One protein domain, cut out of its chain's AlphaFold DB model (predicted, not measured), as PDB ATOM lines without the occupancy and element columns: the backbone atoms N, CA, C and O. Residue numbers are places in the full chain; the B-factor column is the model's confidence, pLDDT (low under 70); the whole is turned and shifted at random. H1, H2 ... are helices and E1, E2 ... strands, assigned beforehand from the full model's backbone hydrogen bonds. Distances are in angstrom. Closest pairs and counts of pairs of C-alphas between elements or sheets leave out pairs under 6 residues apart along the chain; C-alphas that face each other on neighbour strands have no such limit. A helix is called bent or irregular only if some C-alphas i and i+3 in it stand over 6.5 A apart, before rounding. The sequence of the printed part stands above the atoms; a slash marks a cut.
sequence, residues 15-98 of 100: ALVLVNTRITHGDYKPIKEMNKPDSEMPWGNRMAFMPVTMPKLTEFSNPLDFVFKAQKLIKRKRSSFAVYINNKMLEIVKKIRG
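This is residues 15 to 98 of the 100 residues of a protein of Prunus persica (UniProt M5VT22). A two-stranded antiparallel ribbon, E1 and E2, lies in the middle of a loose model, and two long helices pack on it, chiefly on E2: H3 with its residues 70 to 78 and H4 with its residues 82 to 90. H3 and H4 do not lie side by side but make a corner at residues 79 to 81; residues 91 to 98, of which 91 to 97 belong to H4, stick out free, while the stretch with the short helix H2 reaches far from the ribbon at one end of the longest axis. The printed part has 84 residues with four named helices and two named strands, in the order E1, H1, H2, E2, H3, H4, and its class is mixed, helices and strands. The whole is loose, with a radius of gyration of the C-alphas of 16.7 A, and flat, spanning 54 by 31 by 17 A.

E1 is residues 15 to 20, beginning at C-alpha 15 (31.305, -7.901, -19.572), and E2 is residues 47 to 53, 19.4 A long. H3, residues 63 to 78, measures 22.7 A from first to last C-alpha, beginning at C-alpha 63 (45.642, -0.519, -13.012). H4, residues 82 to 97, measures 22.0 A and ends at C-alpha 97 (7.662, -15.098, -27.769). H1 is residues 22 to 25, neither bent nor irregular, but only just: C-alphas 22 and 25 are 6.4 A apart. H2 is residues 31 to 34, 4.9 A long.

E1 and E2 are antiparallel neighbours, 149 degrees between their directions; N 17 and O 50 are 2.9 A apart and N 50 and O 17 are 2.8 A apart, both within hydrogen-bond range. The closest C-alphas of E2 and H4 are those of Ala 48 and Asn 87, 5.5 A apart. The closest C-alphas of E2 and H3 are those of Val 52 and Ile 74, 6.7 A apart. H3 and H4 are close but not clearly touching, with the closest C-alphas, those of Lys 77 and Val 83, 7.6 A apart; they run the same way at a steep tilt of 60 degrees. H1 and H2 are apart, and H2 is also apart from E1, H3 and H4. In H3 and H4 every O i to N i+4 pair is within hydrogen-bond range; H1 and H2 are too short for such a pair.

The two C-alphas farthest apart, those of Pro 37 and Ser 61, are 54.5 A apart. The printed part, residues 15 to 98, has no cut. The link from H2 to E2, residues 35 to 46, is long. The mean pLDDT of the printed part is 82.2; it is under 70 at residues 23 to 27 and 81 to 82.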
ATOM      1  N   ALA A  15      32.267  -8.428 -20.522       90.56
ATOM      2  CA  ALA A  15      31.305  -7.901 -19.572       90.56
ATOM      3  C   ALA A  15      29.969  -7.648 -20.264       90.56
ATOM      4  O   ALA A  15      29.920  -7.123 -21.381       90.56
ATOM      5  N   LEU A  16      28.883  -7.957 -19.563       90.81
ATOM      6  CA  LEU A  16      27.543  -7.559 -19.962       90.81
ATOM      7  C   LEU A  16      27.210  -6.225 -19.289       90.81
ATOM      8  O   LEU A  16      26.998  -6.168 -18.081       90.81
ATOM      9  N   VAL A  17      27.202  -5.137 -20.058       89.12
ATOM     10  CA  VAL A  17      26.921  -3.798 -19.528       89.12
ATOM     11  C   VAL A  17      25.439  -3.489 -19.691       89.12
ATOM     12  O   VAL A  17      24.922  -3.507 -20.808       89.12
ATOM     13  N   LEU A  18      24.763  -3.169 -18.590       87.94
ATOM     14  CA  LEU A  18      23.393  -2.666 -18.611       87.94
ATOM     15  C   LEU A  18      23.399  -1.165 -18.918       87.94
ATOM     16  O   LEU A  18      24.039  -0.380 -18.217       87.94
ATOM     17  N   VAL A  19      22.688  -0.755 -19.966       83.31
ATOM     18  CA  VAL A  19      22.634   0.640 -20.415       83.31
ATOM     19  C   VAL A  19      21.195   1.129 -20.409       83.31
ATOM     20  O   VAL A  19      20.308   0.491 -20.971       83.31
ATOM     21  N   ASN A  20      20.970   2.300 -19.817       80.69
ATOM     22  CA  ASN A  20      19.704   3.012 -19.940       80.69
ATOM     23  C   ASN A  20      19.615   3.666 -21.330       80.69
ATOM     24  O   ASN A  20      20.423   4.542 -21.659       80.69
ATOM     25  N   THR A  21      18.643   3.235 -22.133       77.06
ATOM     26  CA  THR A  21      18.419   3.705 -23.510       77.06
ATOM     27  C   THR A  21      17.418   4.855 -23.595       77.06
ATOM     28  O   THR A  21      17.200   5.396 -24.676       77.06
ATOM     29  N   ARG A  22      16.840   5.292 -22.465       75.00
ATOM     30  CA  ARG A  22      15.896   6.420 -22.413       75.00
ATOM     31  C   ARG A  22      16.528   7.721 -22.926       75.00
ATOM     32  O   ARG A  22      15.907   8.430 -23.695       75.00
ATOM     33  N   ILE A  23      17.783   7.989 -22.555       67.69
ATOM     34  CA  ILE A  23      18.517   9.215 -22.938       67.69
ATOM     35  C   ILE A  23      18.946   9.193 -24.417       67.69
ATOM     36  O   ILE A  23      19.237  10.230 -25.004       67.69
ATOM     37  N   THR A  24      18.988   8.017 -25.044       64.75
ATOM     38  CA  THR A  24      19.522   7.856 -26.403       64.75
ATOM     39  C   THR A  24      18.637   8.502 -27.475       64.75
ATOM     40  O   THR A  24      19.146   8.828 -28.540       64.75
ATOM     41  N   HIS A  25      17.347   8.720 -27.197       60.59
ATOM     42  CA  HIS A  25      16.391   9.322 -28.137       60.59
ATOM     43  C   HIS A  25      16.213  10.840 -27.998       60.59
ATOM     44  O   HIS A  25      15.365  11.402 -28.680       60.59
ATOM     45  N   GLY A  26      17.038  11.500 -27.184       58.72
ATOM     46  CA  GLY A  26      16.940  12.940 -26.978       58.72
ATOM     47  C   GLY A  26      15.883  13.299 -25.937       58.72
ATOM     48  O   GLY A  26      14.741  12.855 -25.987       58.72
ATOM     49  N   ASP A  27      16.335  14.113 -24.992       60.28
ATOM     50  CA  ASP A  27      15.587  14.830 -23.966       60.28
ATOM     51  C   ASP A  27      14.864  14.026 -22.879       60.28
ATOM     52  O   ASP A  27      14.146  13.044 -23.071       60.28
ATOM     53  N   TYR A  28      15.054  14.511 -21.655       73.56
ATOM     54  CA  TYR A  28      14.241  14.126 -20.517       73.56
ATOM     55  C   TYR A  28      12.797  14.583 -20.765       73.56
ATOM     56  O   TYR A  28      12.537  15.778 -20.888       73.56
ATOM     57  N   LYS A  29      11.850  13.640 -20.815       80.94
ATOM     58  CA  LYS A  29      10.418  13.953 -20.890       80.94
ATOM     59  C   LYS A  29       9.812  14.002 -19.486       80.94
ATOM     60  O   LYS A  29      10.077  13.102 -18.683       80.94
ATOM     61  N   PRO A  30       8.975  15.005 -19.174       85.94
ATOM     62  CA  PRO A  30       8.252  15.038 -17.913       85.94
ATOM     63  C   PRO A  30       7.242  13.887 -17.843       85.94
ATOM     64  O   PRO A  30       6.642  13.499 -18.844       85.94
ATOM     65  N   ILE A  31       6.988  13.381 -16.634       85.88
ATOM     66  CA  ILE A  31       6.086  12.238 -16.381       85.88
ATOM     67  C   ILE A  31       4.704  12.440 -17.021       85.88
ATOM     68  O   ILE A  31       4.131  11.511 -17.582       85.88
ATOM     69  N   LYS A  32       4.190  13.676 -16.997       88.44
ATOM     70  CA  LYS A  32       2.900  14.029 -17.606       88.44
ATOM     71  C   LYS A  32       2.861  13.781 -19.120       88.44
ATOM     72  O   LYS A  32       1.813  13.416 -19.638       88.44
ATOM     73  N   GLU A  33       3.975  13.960 -19.829       86.25
ATOM     74  CA  GLU A  33       4.082  13.654 -21.265       86.25
ATOM     75  C   GLU A  33       4.283  12.159 -21.527       86.25
ATOM     76  O   GLU A  33       3.809  11.638 -22.535       86.25
ATOM     77  N   MET A  34       4.948  11.456 -20.609       86.19
ATOM     78  CA  MET A  34       5.197  10.014 -20.704       86.19
ATOM     79  C   MET A  34       3.944   9.161 -20.457       86.19
ATOM     80  O   MET A  34       3.874   8.029 -20.919       86.19
ATOM     81  N   ASN A  35       2.956   9.687 -19.731       88.00
ATOM     82  CA  ASN A  35       1.708   8.974 -19.429       88.00
ATOM     83  C   ASN A  35       0.620   9.161 -20.499       88.00
ATOM     84  O   ASN A  35      -0.479   8.632 -20.345       88.00
ATOM     85  N   LYS A  36       0.888   9.925 -21.565       90.50
ATOM     86  CA  LYS A  36      -0.056  10.066 -22.679       90.50
ATOM     87  C   LYS A  36      -0.144   8.747 -23.467       90.50
ATOM     88  O   LYS A  36       0.891   8.104 -23.643       90.50
ATOM     89  N   PRO A  37      -1.333   8.367 -23.972       81.88
ATOM     90  CA  PRO A  37      -1.530   7.110 -24.700       81.88
ATOM     91  C   PRO A  37      -0.619   6.965 -25.930       81.88
ATOM     92  O   PRO A  37      -0.093   5.881 -26.156       81.88
ATOM     93  N   ASP A  38      -0.325   8.062 -26.636       80.75
ATOM     94  CA  ASP A  38       0.540   8.074 -27.831       80.75
ATOM     95  C   ASP A  38       1.931   8.669 -27.560       80.75
ATOM     96  O   ASP A  38       2.524   9.351 -28.397       80.75
ATOM     97  N   SER A  39       2.458   8.477 -26.349       81.38
ATOM     98  CA  SER A  39       3.781   8.996 -26.011       81.38
ATOM     99  C   SER A  39       4.880   8.246 -26.769       81.38
ATOM    100  O   SER A  39       5.045   7.036 -26.613       81.38
ATOM    101  N   GLU A  40       5.716   8.970 -27.518       76.06
ATOM    102  CA  GLU A  40       6.928   8.418 -28.152       76.06
ATOM    103  C   GLU A  40       7.900   7.803 -27.119       76.06
ATOM    104  O   GLU A  40       8.685   6.881 -27.399       76.06
ATOM    105  N   MET A  41       7.823   8.288 -25.875       77.81
ATOM    106  CA  MET A  41       8.592   7.796 -24.741       77.81
ATOM    107  C   MET A  41       7.672   7.520 -23.543       77.81
ATOM    108  O   MET A  41       7.672   8.288 -22.578       77.81
ATOM    109  N   PRO A  42       6.911   6.410 -23.573       79.31
ATOM    110  CA  PRO A  42       5.994   6.064 -22.511       79.31
ATOM    111  C   PRO A  42       6.750   5.714 -21.229       79.31
ATOM    112  O   PRO A  42       7.933   5.342 -21.237       79.31
ATOM    113  N   TRP A  43       6.056   5.855 -20.105       81.44
ATOM    114  CA  TRP A  43       6.605   5.551 -18.790       81.44
ATOM    115  C   TRP A  43       7.041   4.079 -18.685       81.44
ATOM    116  O   TRP A  43       6.318   3.171 -19.080       81.44
ATOM    117  N   GLY A  44       8.244   3.839 -18.148       78.12
ATOM    118  CA  GLY A  44       8.785   2.488 -17.962       78.12
ATOM    119  C   GLY A  44      10.302   2.375 -18.129       78.12
ATOM    120  O   GLY A  44      10.980   3.297 -18.598       78.12
ATOM    121  N   ASN A  45      10.863   1.235 -17.724       77.38
ATOM    122  CA  ASN A  45      12.300   0.980 -17.806       77.38
ATOM    123  C   ASN A  45      12.711   0.649 -19.245       77.38
ATOM    124  O   ASN A  45      12.358  -0.398 -19.780       77.38
ATOM    125  N   ARG A  46      13.503   1.536 -19.858       76.69
ATOM    126  CA  ARG A  46      14.150   1.304 -21.155       76.69
ATOM    127  C   ARG A  46      15.618   0.970 -20.916       76.69
ATOM    128  O   ARG A  46      16.448   1.859 -20.720       76.69
ATOM    129  N   MET A  47      15.915  -0.322 -20.860       78.44
ATOM    130  CA  MET A  47      17.261  -0.836 -20.628       78.44
ATOM    131  C   MET A  47      17.652  -1.798 -21.745       78.44
ATOM    132  O   MET A  47      16.820  -2.570 -22.216       78.44
ATOM    133  N   ALA A  48      18.920  -1.764 -22.139       79.75
ATOM    134  CA  ALA A  48      19.504  -2.702 -23.086       79.75
ATOM    135  C   ALA A  48      20.785  -3.306 -22.512       79.75
ATOM    136  O   ALA A  48      21.507  -2.658 -21.748       79.75
ATOM    137  N   PHE A  49      21.079  -4.538 -22.914       82.62
ATOM    138  CA  PHE A  49      22.338  -5.197 -22.603       82.62
ATOM    139  C   PHE A  49      23.332  -4.980 -23.738       82.62
ATOM    140  O   PHE A  49      23.004  -5.133 -24.914       82.62
ATOM    141  N   MET A  50      24.558  -4.623 -23.378       86.56
ATOM    142  CA  MET A  50      25.635  -4.355 -24.318       86.56
ATOM    143  C   MET A  50      26.851  -5.209 -23.943       86.56
ATOM    144  O   MET A  50      27.542  -4.883 -22.975       86.56
ATOM    145  N   PRO A  51      27.138  -6.293 -24.685       88.25
ATOM    146  CA  PRO A  51      28.345  -7.073 -24.465       88.25
ATOM    147  C   PRO A  51      29.580  -6.269 -24.897       88.25
ATOM    148  O   PRO A  51      29.655  -5.747 -26.016       88.25
ATOM    149  N   VAL A  52      30.560  -6.157 -23.999       90.31
ATOM    150  CA  VAL A  52      31.825  -5.448 -24.226       90.31
ATOM    151  C   VAL A  52      32.983  -6.352 -23.832       90.31
ATOM    152  O   VAL A  52      33.122  -6.732 -22.671       90.31
ATOM    153  N   THR A  53      33.842  -6.662 -24.798       91.44
ATOM    154  CA  THR A  53      35.118  -7.334 -24.541       91.44
ATOM    155  C   THR A  53      36.011  -6.403 -23.731       91.44
ATOM    156  O   THR A  53      36.332  -5.296 -24.178       91.44
ATOM    157  N   MET A  54      36.368  -6.835 -22.527       91.19
ATOM    158  CA  MET A  54      37.222  -6.081 -21.624       91.19
ATOM    159  C   MET A  54      38.689  -6.268 -22.008       91.19
ATOM    160  O   MET A  54      39.064  -7.342 -22.490       91.19
ATOM    161  N   PRO A  55      39.523  -5.233 -21.819       90.94
ATOM    162  CA  PRO A  55      40.954  -5.369 -22.044       90.94
ATOM    163  C   PRO A  55      41.547  -6.312 -20.981       90.94
ATOM    164  O   PRO A  55      40.902  -6.571 -19.964       90.94
ATOM    165  N   LYS A  56      42.745  -6.862 -21.189       89.62
ATOM    166  CA  LYS A  56      43.365  -7.742 -20.181       89.62
ATOM    167  C   LYS A  56      44.154  -6.919 -19.177       89.62
ATOM    168  O   LYS A  56      44.833  -5.972 -19.553       89.62
ATOM    169  N   LEU A  57      44.116  -7.296 -17.898       84.00
ATOM    170  CA  LEU A  57      44.861  -6.558 -16.871       84.00
ATOM    171  C   LEU A  57      46.378  -6.629 -17.111       84.00
ATOM    172  O   LEU A  57      47.077  -5.664 -16.842       84.00
ATOM    173  N   THR A  58      46.873  -7.735 -17.673       86.94
ATOM    174  CA  THR A  58      48.295  -7.926 -18.005       86.94
ATOM    175  C   THR A  58      48.813  -7.011 -19.115       86.94
ATOM    176  O   THR A  58      50.020  -6.916 -19.289       86.94
ATOM    177  N   GLU A  59      47.934  -6.356 -19.877       86.88
ATOM    178  CA  GLU A  59      48.329  -5.395 -20.919       86.88
ATOM    179  C   GLU A  59      48.733  -4.029 -20.337       86.88
ATOM    180  O   GLU A  59      49.227  -3.178 -21.076       86.88
ATOM    181  N   PHE A  60      48.534  -3.804 -19.031       87.94
ATOM    182  CA  PHE A  60      48.786  -2.522 -18.373       87.94
ATOM    183  C   PHE A  60      49.680  -2.704 -17.148       87.94
ATOM    184  O   PHE A  60      49.445  -3.574 -16.311       87.94
ATOM    185  N   SER A  61      50.681  -1.836 -17.010       89.19
ATOM    186  CA  SER A  61      51.500  -1.737 -15.797       89.19
ATOM    187  C   SER A  61      50.764  -0.997 -14.675       89.19
ATOM    188  O   SER A  61      50.890  -1.361 -13.508       89.19
ATOM    189  N   ASN A  62      49.958   0.012 -15.024       91.88
ATOM    190  CA  ASN A  62      49.135   0.770 -14.088       91.88
ATOM    191  C   ASN A  62      47.662   0.309 -14.155       91.88
ATOM    192  O   ASN A  62      47.042   0.379 -15.220       91.88
ATOM    193  N   PRO A  63      47.046  -0.107 -13.033       88.69
ATOM    194  CA  PRO A  63      45.642  -0.519 -13.012       88.69
ATOM    195  C   PRO A  63      44.659   0.604 -13.383       88.69
ATOM    196  O   PRO A  63      43.552   0.315 -13.838       88.69
ATOM    197  N   LEU A  64      45.029   1.879 -13.226       94.31
ATOM    198  CA  LEU A  64      44.177   2.997 -13.639       94.31
ATOM    199  C   LEU A  64      44.031   3.070 -15.163       94.31
ATOM    200  O   LEU A  64      42.937   3.350 -15.656       94.31
ATOM    201  N   ASP A  65      45.079   2.735 -15.917       94.00
ATOM    202  CA  ASP A  65      45.040   2.745 -17.384       94.00
ATOM    203  C   ASP A  65      44.068   1.695 -17.923       94.00
ATOM    204  O   ASP A  65      43.312   1.959 -18.864       94.00
ATOM    205  N   PHE A  66      44.009   0.535 -17.264       92.25
ATOM    206  CA  PHE A  66      42.997  -0.483 -17.524       92.25
ATOM    207  C   PHE A  66      41.579   0.085 -17.354       92.25
ATOM    208  O   PHE A  66      40.737  -0.077 -18.242       92.25
ATOM    209  N   VAL A  67      41.314   0.796 -16.249       93.75
ATOM    210  CA  VAL A  67      39.993   1.390 -15.968       93.75
ATOM    211  C   VAL A  67      39.631   2.430 -17.027       93.75
ATOM    212  O   VAL A  67      38.532   2.381 -17.585       93.75
ATOM    213  N   PHE A  68      40.555   3.332 -17.368       96.06
ATOM    214  CA  PHE A  68      40.330   4.337 -18.409       96.06
ATOM    215  C   PHE A  68      40.079   3.702 -19.779       96.06
ATOM    216  O   PHE A  68      39.177   4.128 -20.511       96.06
ATOM    217  N   LYS A  69      40.824   2.649 -20.134       94.62
ATOM    218  CA  LYS A  69      40.628   1.926 -21.394       94.62
ATOM    219  C   LYS A  69      39.274   1.225 -21.435       94.62
ATOM    220  O   LYS A  69      38.559   1.369 -22.431       94.62
ATOM    221  N   ALA A  70      38.894   0.523 -20.368       93.06
ATOM    222  CA  ALA A  70      37.589  -0.121 -20.243       93.06
ATOM    223  C   ALA A  70      36.453   0.908 -20.353       93.06
ATOM    224  O   ALA A  70      35.535   0.739 -21.157       93.06
ATOM    225  N   GLN A  71      36.557   2.041 -19.649       93.50
ATOM    226  CA  GLN A  71      35.589   3.136 -19.737       93.50
ATOM    227  C   GLN A  71      35.475   3.683 -21.169       93.50
ATOM    228  O   GLN A  71      34.362   3.900 -21.658       93.50
ATOM    229  N   LYS A  72      36.599   3.881 -21.869       93.56
ATOM    230  CA  LYS A  72      36.618   4.341 -23.269       93.56
ATOM    231  C   LYS A  72      35.939   3.337 -24.204       93.56
ATOM    232  O   LYS A  72      35.180   3.748 -25.080       93.56
ATOM    233  N   LEU A  73      36.164   2.036 -24.006       92.19
ATOM    234  CA  LEU A  73      35.501   0.973 -24.772       92.19
ATOM    235  C   LEU A  73      33.986   0.970 -24.545       92.19
ATOM    236  O   LEU A  73      33.236   0.938 -25.522       92.19
ATOM    237  N   ILE A  74      33.542   1.072 -23.288       90.50
ATOM    238  CA  ILE A  74      32.120   1.149 -22.929       90.50
ATOM    239  C   ILE A  74      31.480   2.390 -23.557       90.50
ATOM    240  O   ILE A  74      30.446   2.271 -24.210       90.50
ATOM    241  N   LYS A  75      32.098   3.572 -23.425       88.31
ATOM    242  CA  LYS A  75      31.587   4.821 -24.021       88.31
ATOM    243  C   LYS A  75      31.478   4.723 -25.545       88.31
ATOM    244  O   LYS A  75      30.438   5.070 -26.093       88.31
ATOM    245  N   ARG A  76      32.502   4.184 -26.216       87.31
ATOM    246  CA  ARG A  76      32.513   3.987 -27.677       87.31
ATOM    247  C   ARG A  76      31.438   3.007 -28.147       87.31
ATOM    248  O   ARG A  76      30.811   3.225 -29.177       87.31
ATOM    249  N   LYS A  77      31.236   1.903 -27.425       85.50
ATOM    250  CA  LYS A  77      30.172   0.940 -27.743       85.50
ATOM    251  C   LYS A  77      28.791   1.532 -27.456       85.50
ATOM    252  O   LYS A  77      27.880   1.307 -28.241       85.50
ATOM    253  N   ARG A  78      28.652   2.355 -26.411       80.25
ATOM    254  CA  ARG A  78      27.404   3.053 -26.071       80.25
ATOM    255  C   ARG A  78      26.969   4.054 -27.142       80.25
ATOM    256  O   ARG A  78      25.779   4.156 -27.401       80.25
ATOM    257  N   SER A  79      27.909   4.767 -27.761       73.94
ATOM    258  CA  SER A  79      27.620   5.667 -28.886       73.94
ATOM    259  C   SER A  79      27.351   4.929 -30.203       73.94
ATOM    260  O   SER A  79      27.081   5.567 -31.214       73.94
ATOM    261  N   SER A  80      27.451   3.596 -30.230       73.75
ATOM    262  CA  SER A  80      27.177   2.803 -31.424       73.75
ATOM    263  C   SER A  80      25.682   2.544 -31.587       73.75
ATOM    264  O   SER A  80      24.987   2.173 -30.639       73.75
ATOM    265  N   PHE A  81      25.221   2.606 -32.836       66.44
ATOM    266  CA  PHE A  81      23.874   2.206 -33.249       66.44
ATOM    267  C   PHE A  81      23.533   0.744 -32.887       66.44
ATOM    268  O   PHE A  81      22.367   0.369 -32.797       66.44
ATOM    269  N   ALA A  82      24.545  -0.078 -32.584       69.81
ATOM    270  CA  ALA A  82      24.368  -1.446 -32.110       69.81
ATOM    271  C   ALA A  82      23.516  -1.547 -30.831       69.81
ATOM    272  O   ALA A  82      22.775  -2.516 -30.684       69.81
ATOM    273  N   VAL A  83      23.576  -0.569 -29.916       70.00
ATOM    274  CA  VAL A  83      22.738  -0.583 -28.697       70.00
ATOM    275  C   VAL A  83      21.259  -0.433 -29.055       70.00
ATOM    276  O   VAL A  83      20.408  -1.116 -28.486       70.00
ATOM    277  N   TYR A  84      20.958   0.415 -30.040       70.00
ATOM    278  CA  TYR A  84      19.602   0.624 -30.535       70.00
ATOM    279  C   TYR A  84      19.058  -0.624 -31.247       70.00
ATOM    280  O   TYR A  84      17.967  -1.088 -30.914       70.00
ATOM    281  N   ILE A  85      19.846  -1.218 -32.154       70.75
ATOM    282  CA  ILE A  85      19.462  -2.449 -32.868       70.75
ATOM    283  C   ILE A  85      19.190  -3.592 -31.883       70.75
ATOM    284  O   ILE A  85      18.163  -4.258 -31.998       70.75
ATOM    285  N   ASN A  86      20.066  -3.798 -30.892       72.06
ATOM    286  CA  ASN A  86      19.875  -4.852 -29.890       72.06
ATOM    287  C   ASN A  86      18.583  -4.653 -29.091       72.06
ATOM    288  O   ASN A  86      17.842  -5.608 -28.873       72.06
ATOM    289  N   ASN A  87      18.275  -3.413 -28.697       72.81
ATOM    290  CA  ASN A  87      17.033  -3.120 -27.987       72.81
ATOM    291  C   ASN A  87      15.797  -3.423 -28.849       72.81
ATOM    292  O   ASN A  87      14.858  -4.053 -28.369       72.81
ATOM    293  N   LYS A  88      15.813  -3.035 -30.133       77.44
ATOM    294  CA  LYS A  88      14.718  -3.327 -31.071       77.44
ATOM    295  C   LYS A  88      14.541  -4.820 -31.321       77.44
ATOM    296  O   LYS A  88      13.410  -5.294 -31.313       77.44
ATOM    297  N   MET A  89      15.633  -5.566 -31.473       77.38
ATOM    298  CA  MET A  89      15.583  -7.027 -31.571       77.38
ATOM    299  C   MET A  89      14.957  -7.658 -30.328       77.38
ATOM    300  O   MET A  89      14.064  -8.487 -30.462       77.38
ATOM    301  N   LEU A  90      15.356  -7.236 -29.124       76.19
ATOM    302  CA  LEU A  90      14.756  -7.735 -27.882       76.19
ATOM    303  C   LEU A  90      13.261  -7.396 -27.788       76.19
ATOM    304  O   LEU A  90      12.481  -8.220 -27.327       76.19
ATOM    305  N   GLU A  91      12.847  -6.214 -28.245       77.69
ATOM    306  CA  GLU A  91      11.434  -5.822 -28.346       77.69
ATOM    307  C   GLU A  91      10.648  -6.742 -29.294       77.69
ATOM    308  O   GLU A  91       9.549  -7.179 -28.962       77.69
ATOM    309  N   ILE A  92      11.221  -7.064 -30.457       82.44
ATOM    310  CA  ILE A  92      10.622  -7.976 -31.441       82.44
ATOM    311  C   ILE A  92      10.515  -9.388 -30.861       82.44
ATOM    312  O   ILE A  92       9.444  -9.986 -30.919       82.44
ATOM    313  N   VAL A  93      11.581  -9.900 -30.241       82.00
ATOM    314  CA  VAL A  93      11.577 -11.222 -29.593       82.00
ATOM    315  C   VAL A  93      10.514 -11.285 -28.499       82.00
ATOM    316  O   VAL A  93       9.755 -12.246 -28.467       82.00
ATOM    317  N   LYS A  94      10.389 -10.246 -27.663       78.50
ATOM    318  CA  LYS A  94       9.324 -10.147 -26.648       78.50
ATOM    319  C   LYS A  94       7.926 -10.169 -27.260       78.50
ATOM    320  O   LYS A  94       7.041 -10.816 -26.719       78.50
ATOM    321  N   LYS A  95       7.710  -9.486 -28.388       82.31
ATOM    322  CA  LYS A  95       6.411  -9.507 -29.082       82.31
ATOM    323  C   LYS A  95       6.078 -10.876 -29.673       82.31
ATOM    324  O   LYS A  95       4.916 -11.255 -29.663       82.31
ATOM    325  N   ILE A  96       7.077 -11.590 -30.193       85.06
ATOM    326  CA  ILE A  96       6.880 -12.900 -30.832       85.06
ATOM    327  C   ILE A  96       6.720 -14.008 -29.787       85.06
ATOM    328  O   ILE A  96       5.857 -14.867 -29.930       85.06
ATOM    329  N   ARG A  97       7.566 -14.010 -28.754       81.81
ATOM    330  CA  ARG A  97       7.662 -15.098 -27.769       81.81
ATOM    331  C   ARG A  97       6.823 -14.855 -26.510       81.81
ATOM    332  O   ARG A  97       6.570 -15.797 -25.772       81.81
ATOM    333  N   GLY A  98       6.374 -13.620 -26.291       71.56
ATOM    334  CA  GLY A  98       5.694 -13.194 -25.072       71.56
ATOM    335  C   GLY A  98       6.662 -12.763 -23.966       71.56
ATOM    336  O   GLY A  98       7.884 -12.744 -24.140       71.56
TER     337      GLY A  98